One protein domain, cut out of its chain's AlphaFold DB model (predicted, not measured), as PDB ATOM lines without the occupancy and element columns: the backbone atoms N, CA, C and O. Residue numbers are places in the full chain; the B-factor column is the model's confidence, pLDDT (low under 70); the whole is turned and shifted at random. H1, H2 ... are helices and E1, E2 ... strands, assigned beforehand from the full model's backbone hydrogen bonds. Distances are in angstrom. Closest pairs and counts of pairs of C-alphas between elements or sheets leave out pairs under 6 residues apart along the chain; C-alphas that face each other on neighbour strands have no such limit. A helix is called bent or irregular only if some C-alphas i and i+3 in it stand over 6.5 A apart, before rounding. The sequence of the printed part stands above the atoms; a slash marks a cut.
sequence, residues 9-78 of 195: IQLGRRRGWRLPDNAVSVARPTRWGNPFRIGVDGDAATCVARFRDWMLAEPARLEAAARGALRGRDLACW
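This is residues 9 to 78 of the 195 residues of the protein "Metal-sensing transcriptional repressor" of Luteimonas wenzhouensis (UniProt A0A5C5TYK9). Picture a flat, open frame shaped roughly like a U: a small pair of parallel strands, E1 and E2, makes one side, H2 the base and H1 the other side, with H1 and H2 meeting near their ends in a corner. Residues 9 to 22 loop out beyond the strands, and part of the long link, residues 26 to 43, runs through the space between the strands and H1. The printed part has 70 residues, with two named helices and two named strands in the order E1, H1, H2, E2; the class is mixed, helices and strands, though under half of the residues are in named elements. It is only just loose, close to compact, with a radius of gyration of the C-alphas of 13.6 A, and its C-alphas span 37 by 31 by 15 A.

Begin at residues 9 to 10, a short stretch that pairs in parallel with residues 76 to 77 of E2, residues 74 to 77. Go on to E1, residues 23 to 25, the parallel neighbour of E2 at 30 degrees. Look there for N 24 and O 74, 2.8 A apart, and N 76 and O 24, 2.9 A apart, both within hydrogen-bond range. Next come H1, residues 44 to 57, and H2, residues 59 to 69. They are close but not clearly touching and about perpendicular at 79 degrees; their closest C-alphas, those of Met 55 and Leu 62, are 7.4 A apart. E1, H1, H2 and E2 form a strand-helix-strand unit, two parallel neighbour strands with helices between them along the chain, and its crossover is right-handed. E1 and H2 are apart, and so are H1 and E2. In H1 every O i to N i+4 pair is within hydrogen-bond range; in H2, 5 of 7 are.

Find C-alpha 23 at (234.646, 265.846, 225.274), where E1 begins; it ends at Ser 25. From C-alpha 44 at (247.302, 260.087, 244.700), H1 runs 20.1 A to Ala 57. H2 runs 15.5 A from Pro 59 to Ala 69; it is neither bent nor irregular, but only just: C-alphas 61 and 64 are 6.5 A apart. E2 covers 10.2 A from Asp 74 to C-alpha 77 at (241.687, 264.303, 232.417).

The two C-alphas farthest apart are those of Arg 15 and Ala 57, 39.7 A. The printed part has no cut. The link from E1 to H1 is long, with 18 residues; those from H1 to H2 and from H2 to E2 are tight. Residues 56 to 61, of which 59 to 61 belong to H2, stand free. The mean pLDDT of the printed part is 77.4; residue 44 and residues 58 to 67 are under 70.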
ATOM      1  N   ILE A   9     239.577 260.364 227.754       85.00
ATOM      2  CA  ILE A   9     240.611 261.044 226.969       85.00
ATOM      3  C   ILE A   9     241.692 261.563 227.920       85.00
ATOM      4  O   ILE A   9     241.397 262.187 228.940       85.00
ATOM      5  N   GLN A  10     242.962 261.328 227.594       86.50
ATOM      6  CA  GLN A  10     244.051 262.007 228.291       86.50
ATOM      7  C   GLN A  10     244.260 263.403 227.686       86.50
ATOM      8  O   GLN A  10     244.395 263.548 226.472       86.50
ATOM      9  N   LEU A  11     244.298 264.433 228.530       83.81
ATOM     10  CA  LEU A  11     244.635 265.798 228.125       83.81
ATOM     11  C   LEU A  11     246.089 265.869 227.635       83.81
ATOM     12  O   LEU A  11     246.993 265.303 228.251       83.81
ATOM     13  N   GLY A  12     246.315 266.595 226.539       83.19
ATOM     14  CA  GLY A  12     247.634 266.786 225.936       83.19
ATOM     15  C   GLY A  12     248.161 268.209 226.116       83.19
ATOM     16  O   GLY A  12     247.408 269.174 226.051       83.19
ATOM     17  N   ARG A  13     249.480 268.355 226.310       83.12
ATOM     18  CA  ARG A  13     250.190 269.658 226.281       83.12
ATOM     19  C   ARG A  13     250.952 269.897 224.976       83.12
ATOM     20  O   ARG A  13     251.684 270.873 224.860       83.12
ATOM     21  N   ARG A  14     250.829 268.982 224.010       81.19
ATOM     22  CA  ARG A  14     251.523 269.083 222.721       81.19
ATOM     23  C   ARG A  14     250.983 270.288 221.952       81.19
ATOM     24  O   ARG A  14     249.777 270.532 221.948       81.19
ATOM     25  N   ARG A  15     251.869 271.039 221.296       73.19
ATOM     26  CA  ARG A  15     251.482 272.182 220.457       73.19
ATOM     27  C   ARG A  15     250.474 271.721 219.396       73.19
ATOM     28  O   ARG A  15     250.697 270.708 218.745       73.19
ATOM     29  N   GLY A  16     249.364 272.447 219.257       77.88
ATOM     30  CA  GLY A  16     248.277 272.101 218.331       77.88
ATOM     31  C   GLY A  16     247.256 271.092 218.869       77.88
ATOM     32  O   GLY A  16     246.243 270.862 218.217       77.88
ATOM     33  N   TRP A  17     247.465 270.525 220.063       84.12
ATOM     34  CA  TRP A  17     246.472 269.658 220.693       84.12
ATOM     35  C   TRP A  17     245.220 270.458 221.076       84.12
ATOM     36  O   TRP A  17     245.316 271.523 221.693       84.12
ATOM     37  N   ARG A  18     244.045 269.930 220.724       86.69
ATOM     38  CA  ARG A  18     242.743 270.487 221.104       86.69
ATOM     39  C   ARG A  18     241.860 269.405 221.708       86.69
ATOM     40  O   ARG A  18     241.957 268.235 221.340       86.69
ATOM     41  N   LEU A  19     241.017 269.818 222.647       86.88
ATOM     42  CA  LEU A  19     240.001 268.954 223.233       86.88
ATOM     43  C   LEU A  19     238.940 268.639 222.160       86.88
ATOM     44  O   LEU A  19     238.475 269.584 221.528       86.88
ATOM     45  N   PRO A  20     238.561 267.365 221.945       89.81
ATOM     46  CA  PRO A  20     237.496 267.018 221.004       89.81
ATOM     47  C   PRO A  20     236.147 267.642 221.380       89.81
ATOM     48  O   PRO A  20     235.829 267.756 222.563       89.81
ATOM     49  N   ASP A  21     235.325 267.981 220.388       87.44
ATOM     50  CA  ASP A  21     234.056 268.705 220.588       87.44
ATOM     51  C   ASP A  21     233.031 267.939 221.444       87.44
ATOM     52  O   ASP A  21     232.182 268.521 222.128       87.44
ATOM     53  N   ASN A  22     233.104 266.607 221.437       86.75
ATOM     54  CA  ASN A  22     232.251 265.741 222.246       86.75
ATOM     55  C   ASN A  22     232.803 265.503 223.666       86.75
ATOM     56  O   ASN A  22     232.153 264.801 224.442       86.75
ATOM     57  N   ALA A  23     233.959 266.077 224.013       88.00
ATOM     58  CA  ALA A  23     234.646 265.846 225.274       88.00
ATOM     59  C   ALA A  23     234.526 267.024 226.252       88.00
ATOM     60  O   ALA A  23     234.603 268.192 225.880       88.00
ATOM     61  N   VAL A  24     234.392 266.710 227.540       88.00
ATOM     62  CA  VAL A  24     234.369 267.678 228.641       88.00
ATOM     63  C   VAL A  24     235.610 267.483 229.504       88.00
ATOM     64  O   VAL A  24     235.933 266.370 229.921       88.00
ATOM     65  N   SER A  25     236.321 268.574 229.796       85.94
ATOM     66  CA  SER A  25     237.434 268.526 230.742       85.94
ATOM     67  C   SER A  25     236.912 268.340 232.165       85.94
ATOM     68  O   SER A  25     236.092 269.127 232.637       85.94
ATOM     69  N   VAL A  26     237.426 267.319 232.848       82.81
ATOM     70  CA  VAL A  26     237.193 267.054 234.279       82.81
ATOM     71  C   VAL A  26     238.461 267.283 235.104       82.81
ATOM     72  O   VAL A  26     238.672 266.704 236.168       82.81
ATOM     73  N   ALA A  27     239.370 268.111 234.586       78.81
ATOM     74  CA  ALA A  27     240.575 268.493 235.303       78.81
ATOM     75  C   ALA A  27     240.257 269.461 236.454       78.81
ATOM     76  O   ALA A  27     239.243 270.157 236.446       78.81
ATOM     77  N   ARG A  28     241.191 269.560 237.409       73.25
ATOM     78  CA  ARG A  28     241.099 270.404 238.612       73.25
ATOM     79  C   ARG A  28     240.558 271.835 238.409       73.25
ATOM     80  O   ARG A  28     239.741 272.229 239.227       73.25
ATOM     81  N   PRO A  29     240.957 272.627 237.388       72.19
ATOM     82  CA  PRO A  29     240.470 274.007 237.257       72.19
ATOM     83  C   PRO A  29     238.991 274.107 236.845       72.19
ATOM     84  O   PRO A  29     238.461 275.204 236.721       72.19
ATOM     85  N   THR A  30     238.327 272.979 236.593       76.62
ATOM     86  CA  THR A  30     236.910 272.934 236.240       76.62
ATOM     87  C   THR A  30     236.059 272.620 237.464       76.62
ATOM     88  O   THR A  30     236.529 272.009 238.423       76.62
ATOM     89  N   ARG A  31     234.760 272.925 237.385       74.06
ATOM     90  CA  ARG A  31     233.770 272.535 238.404       74.06
ATOM     91  C   ARG A  31     233.637 271.018 238.627       74.06
ATOM     92  O   ARG A  31     232.948 270.606 239.547       74.06
ATOM     93  N   TRP A  32     234.253 270.203 237.768       76.94
ATOM     94  CA  TRP A  32     234.233 268.736 237.819       76.94
ATOM     95  C   TRP A  32     235.534 268.138 238.365       76.94
ATOM     96  O   TRP A  32     235.686 266.918 238.415       76.94
ATOM     97  N   GLY A  33     236.506 268.987 238.694       77.94
ATOM     98  CA  GLY A  33     237.818 268.567 239.145       77.94
ATOM     99  C   GLY A  33     237.825 268.077 240.590       77.94
ATOM    100  O   GLY A  33     237.100 268.586 241.438       77.94
ATOM    101  N   ASN A  34     238.712 267.128 240.882       78.88
ATOM    102  CA  ASN A  34     238.997 266.719 242.255       78.88
ATOM    103  C   ASN A  34     239.628 267.901 243.040       78.88
ATOM    104  O   ASN A  34     240.693 268.377 242.618       78.88
ATOM    105  N   PRO A  35     239.016 268.368 244.152       77.94
ATOM    106  CA  PRO A  35     239.520 269.493 244.940       77.94
ATOM    107  C   PRO A  35     240.769 269.144 245.766       77.94
ATOM    108  O   PRO A  35     241.536 270.040 246.116       77.94
ATOM    109  N   PHE A  36     241.017 267.859 246.033       81.75
ATOM    110  CA  PHE A  36     242.150 267.389 246.827       81.75
ATOM    111  C   PHE A  36     243.460 267.418 246.019       81.75
ATOM    112  O   PHE A  36     243.537 267.036 244.841       81.75
ATOM    113  N   ARG A  37     244.528 267.903 246.654       77.38
ATOM    114  CA  ARG A  37     245.844 268.134 246.060       77.38
ATOM    115  C   ARG A  37     246.850 267.081 246.509       77.38
ATOM    116  O   ARG A  37     247.221 267.013 247.674       77.38
ATOM    117  N   ILE A  38     247.382 266.339 245.539       76.62
ATOM    118  CA  ILE A  38     248.520 265.436 245.754       76.62
ATOM    119  C   ILE A  38     249.694 266.232 246.340       76.62
ATOM    120  O   ILE A  38     250.029 267.298 245.819       76.62
ATOM    121  N   GLY A  39     250.295 265.713 247.411       76.25
ATOM    122  CA  GLY A  39     251.401 266.348 248.137       76.25
ATOM    123  C   GLY A  39     250.971 267.351 249.214       76.25
ATOM    124  O   GLY A  39     251.817 267.788 249.983       76.25
ATOM    125  N   VAL A  40     249.679 267.693 249.295       81.31
ATOM    126  CA  VAL A  40     249.112 268.532 250.369       81.31
ATOM    127  C   VAL A  40     248.071 267.742 251.159       81.31
ATOM    128  O   VAL A  40     248.174 267.615 252.372       81.31
ATOM    129  N   ASP A  41     247.103 267.154 250.458       77.12
ATOM    130  CA  ASP A  41     245.986 266.395 251.030       77.12
ATOM    131  C   ASP A  41     246.256 264.880 251.094       77.12
ATOM    132  O   ASP A  41     245.387 264.105 251.498       77.12
ATOM    133  N   GLY A  42     247.454 264.458 250.680       83.44
ATOM    134  CA  GLY A  42     247.916 263.073 250.692       83.44
ATOM    135  C   GLY A  42     248.533 262.638 249.368       83.44
ATOM    136  O   GLY A  42     248.810 263.449 248.476       83.44
ATOM    137  N   ASP A  43     248.752 261.334 249.231       80.38
ATOM    138  CA  ASP A  43     249.178 260.752 247.966       80.38
ATOM    139  C   ASP A  43     248.012 260.686 246.958       80.38
ATOM    140  O   ASP A  43     246.867 261.081 247.218       80.38
ATOM    141  N   ALA A  44     248.300 260.196 245.755       68.50
ATOM    142  CA  ALA A  44     247.302 260.087 244.700       68.50
ATOM    143  C   ALA A  44     246.165 259.095 245.013       68.50
ATOM    144  O   ALA A  44     245.067 259.273 244.492       68.50
ATOM    145  N   ALA A  45     246.402 258.062 245.825       72.94
ATOM    146  CA  ALA A  45     245.356 257.136 246.249       72.94
ATOM    147  C   ALA A  45     244.458 257.786 247.311       72.94
ATOM    148  O   ALA A  45     243.236 257.746 247.177       72.94
ATOM    149  N   THR A  46     245.044 258.479 248.290       78.44
ATOM    150  CA  THR A  46     244.317 259.227 249.325       78.44
ATOM    151  C   THR A  46     243.432 260.312 248.720       78.44
ATOM    152  O   THR A  46     242.252 260.397 249.050       78.44
ATOM    153  N   CYS A  47     243.955 261.110 247.783       77.06
ATOM    154  CA  CYS A  47     243.176 262.170 247.135       77.06
ATOM    155  C   CYS A  47     241.994 261.616 246.324       77.06
ATOM    156  O   CYS A  47     240.962 262.272 246.198       77.06
ATOM    157  N   VAL A  48     242.134 260.415 245.754       77.44
ATOM    158  CA  VAL A  48     241.055 259.731 245.025       77.44
ATOM    159  C   VAL A  48     240.013 259.165 245.985       77.44
ATOM    160  O   VAL A  48     238.822 259.311 245.719       77.44
ATOM    161  N   ALA A  49     240.442 258.554 247.091       77.94
ATOM    162  CA  ALA A  49     239.544 258.041 248.122       77.94
ATOM    163  C   ALA A  49     238.717 259.173 248.747       77.94
ATOM    164  O   ALA A  49     237.495 259.132 248.697       77.94
ATOM    165  N   ARG A  50     239.368 260.260 249.179       80.06
ATOM    166  CA  ARG A  50     238.683 261.442 249.725       80.06
ATOM    167  C   ARG A  50     237.692 262.058 248.747       80.06
ATOM    168  O   ARG A  50     236.613 262.475 249.144       80.06
ATOM    169  N   PHE A  51     238.040 262.103 247.462       78.81
ATOM    170  CA  PHE A  51     237.124 262.590 246.434       78.81
ATOM    171  C   PHE A  51     235.908 261.692 246.254       78.81
ATOM    172  O   PHE A  51     234.802 262.201 246.103       78.81
ATOM    173  N   ARG A  52     236.093 260.369 246.305       78.31
ATOM    174  CA  ARG A  52     234.990 259.405 246.285       78.31
ATOM    175  C   ARG A  52     234.070 259.602 247.488       78.31
ATOM    176  O   ARG A  52     232.865 259.693 247.295       78.31
ATOM    177  N   ASP A  53     234.627 259.714 248.686       81.38
ATOM    178  CA  ASP A  53     233.838 259.859 249.912       81.38
ATOM    179  C   ASP A  53     233.084 261.196 249.931       81.38
ATOM    180  O   ASP A  53     231.893 261.236 250.225       81.38
ATOM    181  N   TRP A  54     233.739 262.280 249.505       79.06
ATOM    182  CA  TRP A  54     233.123 263.599 249.339       79.06
ATOM    183  C   TRP A  54     231.968 263.591 248.323       79.06
ATOM    184  O   TRP A  54     230.921 264.181 248.567       79.06
ATOM    185  N   MET A  55     232.123 262.871 247.206       70.75
ATOM    186  CA  MET A  55     231.059 262.681 246.209       70.75
ATOM    187  C   MET A  55     229.863 261.889 246.760       70.75
ATOM    188  O   MET A  55     228.728 262.150 246.366       70.75
ATOM    189  N   LEU A  56     230.110 260.910 247.635       71.56
ATOM    190  CA  LEU A  56     229.075 260.056 248.230       71.56
ATOM    191  C   LEU A  56     228.341 260.730 249.395       71.56
ATOM    192  O   LEU A  56     227.195 260.382 249.662       71.56
ATOM    193  N   ALA A  57     228.974 261.693 250.065       72.69
ATOM    194  CA  ALA A  57     228.371 262.427 251.173       72.69
ATOM    195  C   ALA A  57     227.225 263.360 250.728       72.69
ATOM    196  O   ALA A  57     226.272 263.548 251.480       72.69
ATOM    197  N   GLU A  58     227.260 263.891 249.496       64.12
ATOM    198  CA  GLU A  58     226.234 264.809 248.959       64.12
ATOM    199  C   GLU A  58     225.759 264.433 247.530       64.12
ATOM    200  O   GLU A  58     225.945 265.200 246.574       64.12
ATOM    201  N   PRO A  59     225.081 263.279 247.344       58.50
ATOM    202  CA  PRO A  59     224.744 262.746 246.017       58.50
ATOM    203  C   PRO A  59     223.823 263.666 245.201       58.50
ATOM    204  O   PRO A  59     224.012 263.865 243.999       58.50
ATOM    205  N   ALA A  60     222.845 264.293 245.859       56.66
ATOM    206  CA  ALA A  60     221.811 265.090 245.198       56.66
ATOM    207  C   ALA A  60     222.358 266.353 244.501       56.66
ATOM    208  O   ALA A  60     221.831 266.771 243.468       56.66
ATOM    209  N   ARG A  61     223.437 266.952 245.025       55.84
ATOM    210  CA  ARG A  61     224.032 268.189 244.485       55.84
ATOM    211  C   ARG A  61     224.815 267.945 243.195       55.84
ATOM    212  O   ARG A  61     224.845 268.800 242.309       55.84
ATOM    213  N   LEU A  62     225.450 266.781 243.091       59.12
ATOM    214  CA  LEU A  62     226.302 266.407 241.968       59.12
ATOM    215  C   LEU A  62     225.533 265.679 240.871       59.12
ATOM    216  O   LEU A  62     225.781 265.937 239.694       59.12
ATOM    217  N   GLU A  63     224.574 264.822 241.220       60.41
ATOM    218  CA  GLU A  63     223.874 264.005 240.231       60.41
ATOM    219  C   GLU A  63     223.044 264.822 239.237       60.41
ATOM    220  O   GLU A  63     223.132 264.573 238.035       60.41
ATOM    221  N   ALA A  64     222.270 265.811 239.692       58.62
ATOM    222  CA  ALA A  64     221.421 266.600 238.797       58.62
ATOM    223  C   ALA A  64     222.256 267.424 237.796       58.62
ATOM    224  O   ALA A  64     222.002 267.404 236.589       58.62
ATOM    225  N   ALA A  65     223.315 268.081 238.280       64.31
ATOM    226  CA  ALA A  65     224.217 268.871 237.445       64.31
ATOM    227  C   ALA A  65     225.068 267.993 236.506       64.31
ATOM    228  O   ALA A  65     225.262 268.336 235.336       64.31
ATOM    229  N   ALA A  66     225.561 266.848 236.989       69.19
ATOM    230  CA  ALA A  66     226.381 265.926 236.206       69.19
ATOM    231  C   ALA A  66     225.567 265.202 235.125       69.19
ATOM    232  O   ALA A  66     226.032 265.094 233.990       69.19
ATOM    233  N   ARG A  67     224.337 264.749 235.425       68.62
ATOM    234  CA  ARG A  67     223.472 264.071 234.442       68.62
ATOM    235  C   ARG A  67     223.108 264.979 233.270       68.62
ATOM    236  O   ARG A  67     223.045 264.492 232.149       68.62
ATOM    237  N   GLY A  68     222.906 266.277 233.498       73.25
ATOM    238  CA  GLY A  68     222.650 267.229 232.413       73.25
ATOM    239  C   GLY A  68     223.902 267.558 231.593       73.25
ATOM    240  O   GLY A  68     223.853 267.602 230.368       73.25
ATOM    241  N   ALA A  69     225.039 267.770 232.260       75.12
ATOM    242  CA  ALA A  69     226.227 268.324 231.609       75.12
ATOM    243  C   ALA A  69     227.214 267.286 231.050       75.12
ATOM    244  O   ALA A  69     227.979 267.612 230.142       75.12
ATOM    245  N   LEU A  70     227.243 266.067 231.599       82.12
ATOM    246  CA  LEU A  70     228.260 265.052 231.285       82.12
ATOM    247  C   LEU A  70     227.694 263.835 230.546       82.12
ATOM    248  O   LEU A  70     228.450 263.030 230.001       82.12
ATOM    249  N   ARG A  71     226.370 263.674 230.508       81.62
ATOM    250  CA  ARG A  71     225.736 262.517 229.877       81.62
ATOM    251  C   ARG A  71     226.037 262.466 228.379       81.62
ATOM    252  O   ARG A  71     225.771 263.410 227.643       81.62
ATOM    253  N   GLY A  72     226.570 261.327 227.932       80.94
ATOM    254  CA  GLY A  72     226.911 261.086 226.526       80.94
ATOM    255  C   GLY A  72     228.140 261.849 226.020       80.94
ATOM    256  O   GLY A  72     228.387 261.832 224.816       80.94
ATOM    257  N   ARG A  73     228.895 262.510 226.907       82.25
ATOM    258  CA  ARG A  73     230.149 263.204 226.585       82.25
ATOM    259  C   ARG A  73     231.349 262.341 226.961       82.25
ATOM    260  O   ARG A  73     231.313 261.627 227.962       82.25
ATOM    261  N   ASP A  74     232.424 262.461 226.194       88.44
ATOM    262  CA  ASP A  74     233.718 261.900 226.580       88.44
ATOM    263  C   ASP A  74     234.315 262.723 227.731       88.44
ATOM    264  O   ASP A  74     234.094 263.933 227.825       88.44
ATOM    265  N   LEU A  75     235.079 262.092 228.623       87.31
ATOM    266  CA  LEU A  75     235.662 262.772 229.785       87.31
ATOM    267  C   LEU A  75     237.176 262.882 229.639       87.31
ATOM    268  O   LEU A  75     237.867 261.873 229.484       87.31
ATOM    269  N   ALA A  76     237.699 264.106 229.732       86.38
ATOM    270  CA  ALA A  76     239.117 264.382 229.547       86.38
ATOM    271  C   ALA A  76     239.829 264.774 230.850       86.38
ATOM    272  O   ALA A  76     239.458 265.750 231.508       86.38
ATOM    273  N   CYS A  77     240.889 264.047 231.213       84.25
ATOM    274  CA  CYS A  77     241.687 264.303 232.417       84.25
ATOM    275  C   CYS A  77     243.195 264.151 232.162       84.25
ATOM    276  O   CYS A  77     243.616 263.627 231.140       84.25
ATOM    277  N   TRP A  78     244.039 264.608 233.091       77.75
ATOM    278  CA  TRP A  78     245.502 264.492 232.957       77.75
ATOM    279  C   TRP A  78     246.045 263.082 233.238       77.75
ATOM    280  O   TRP A  78     247.209 262.802 232.952       77.75
TER     281      TRP A  78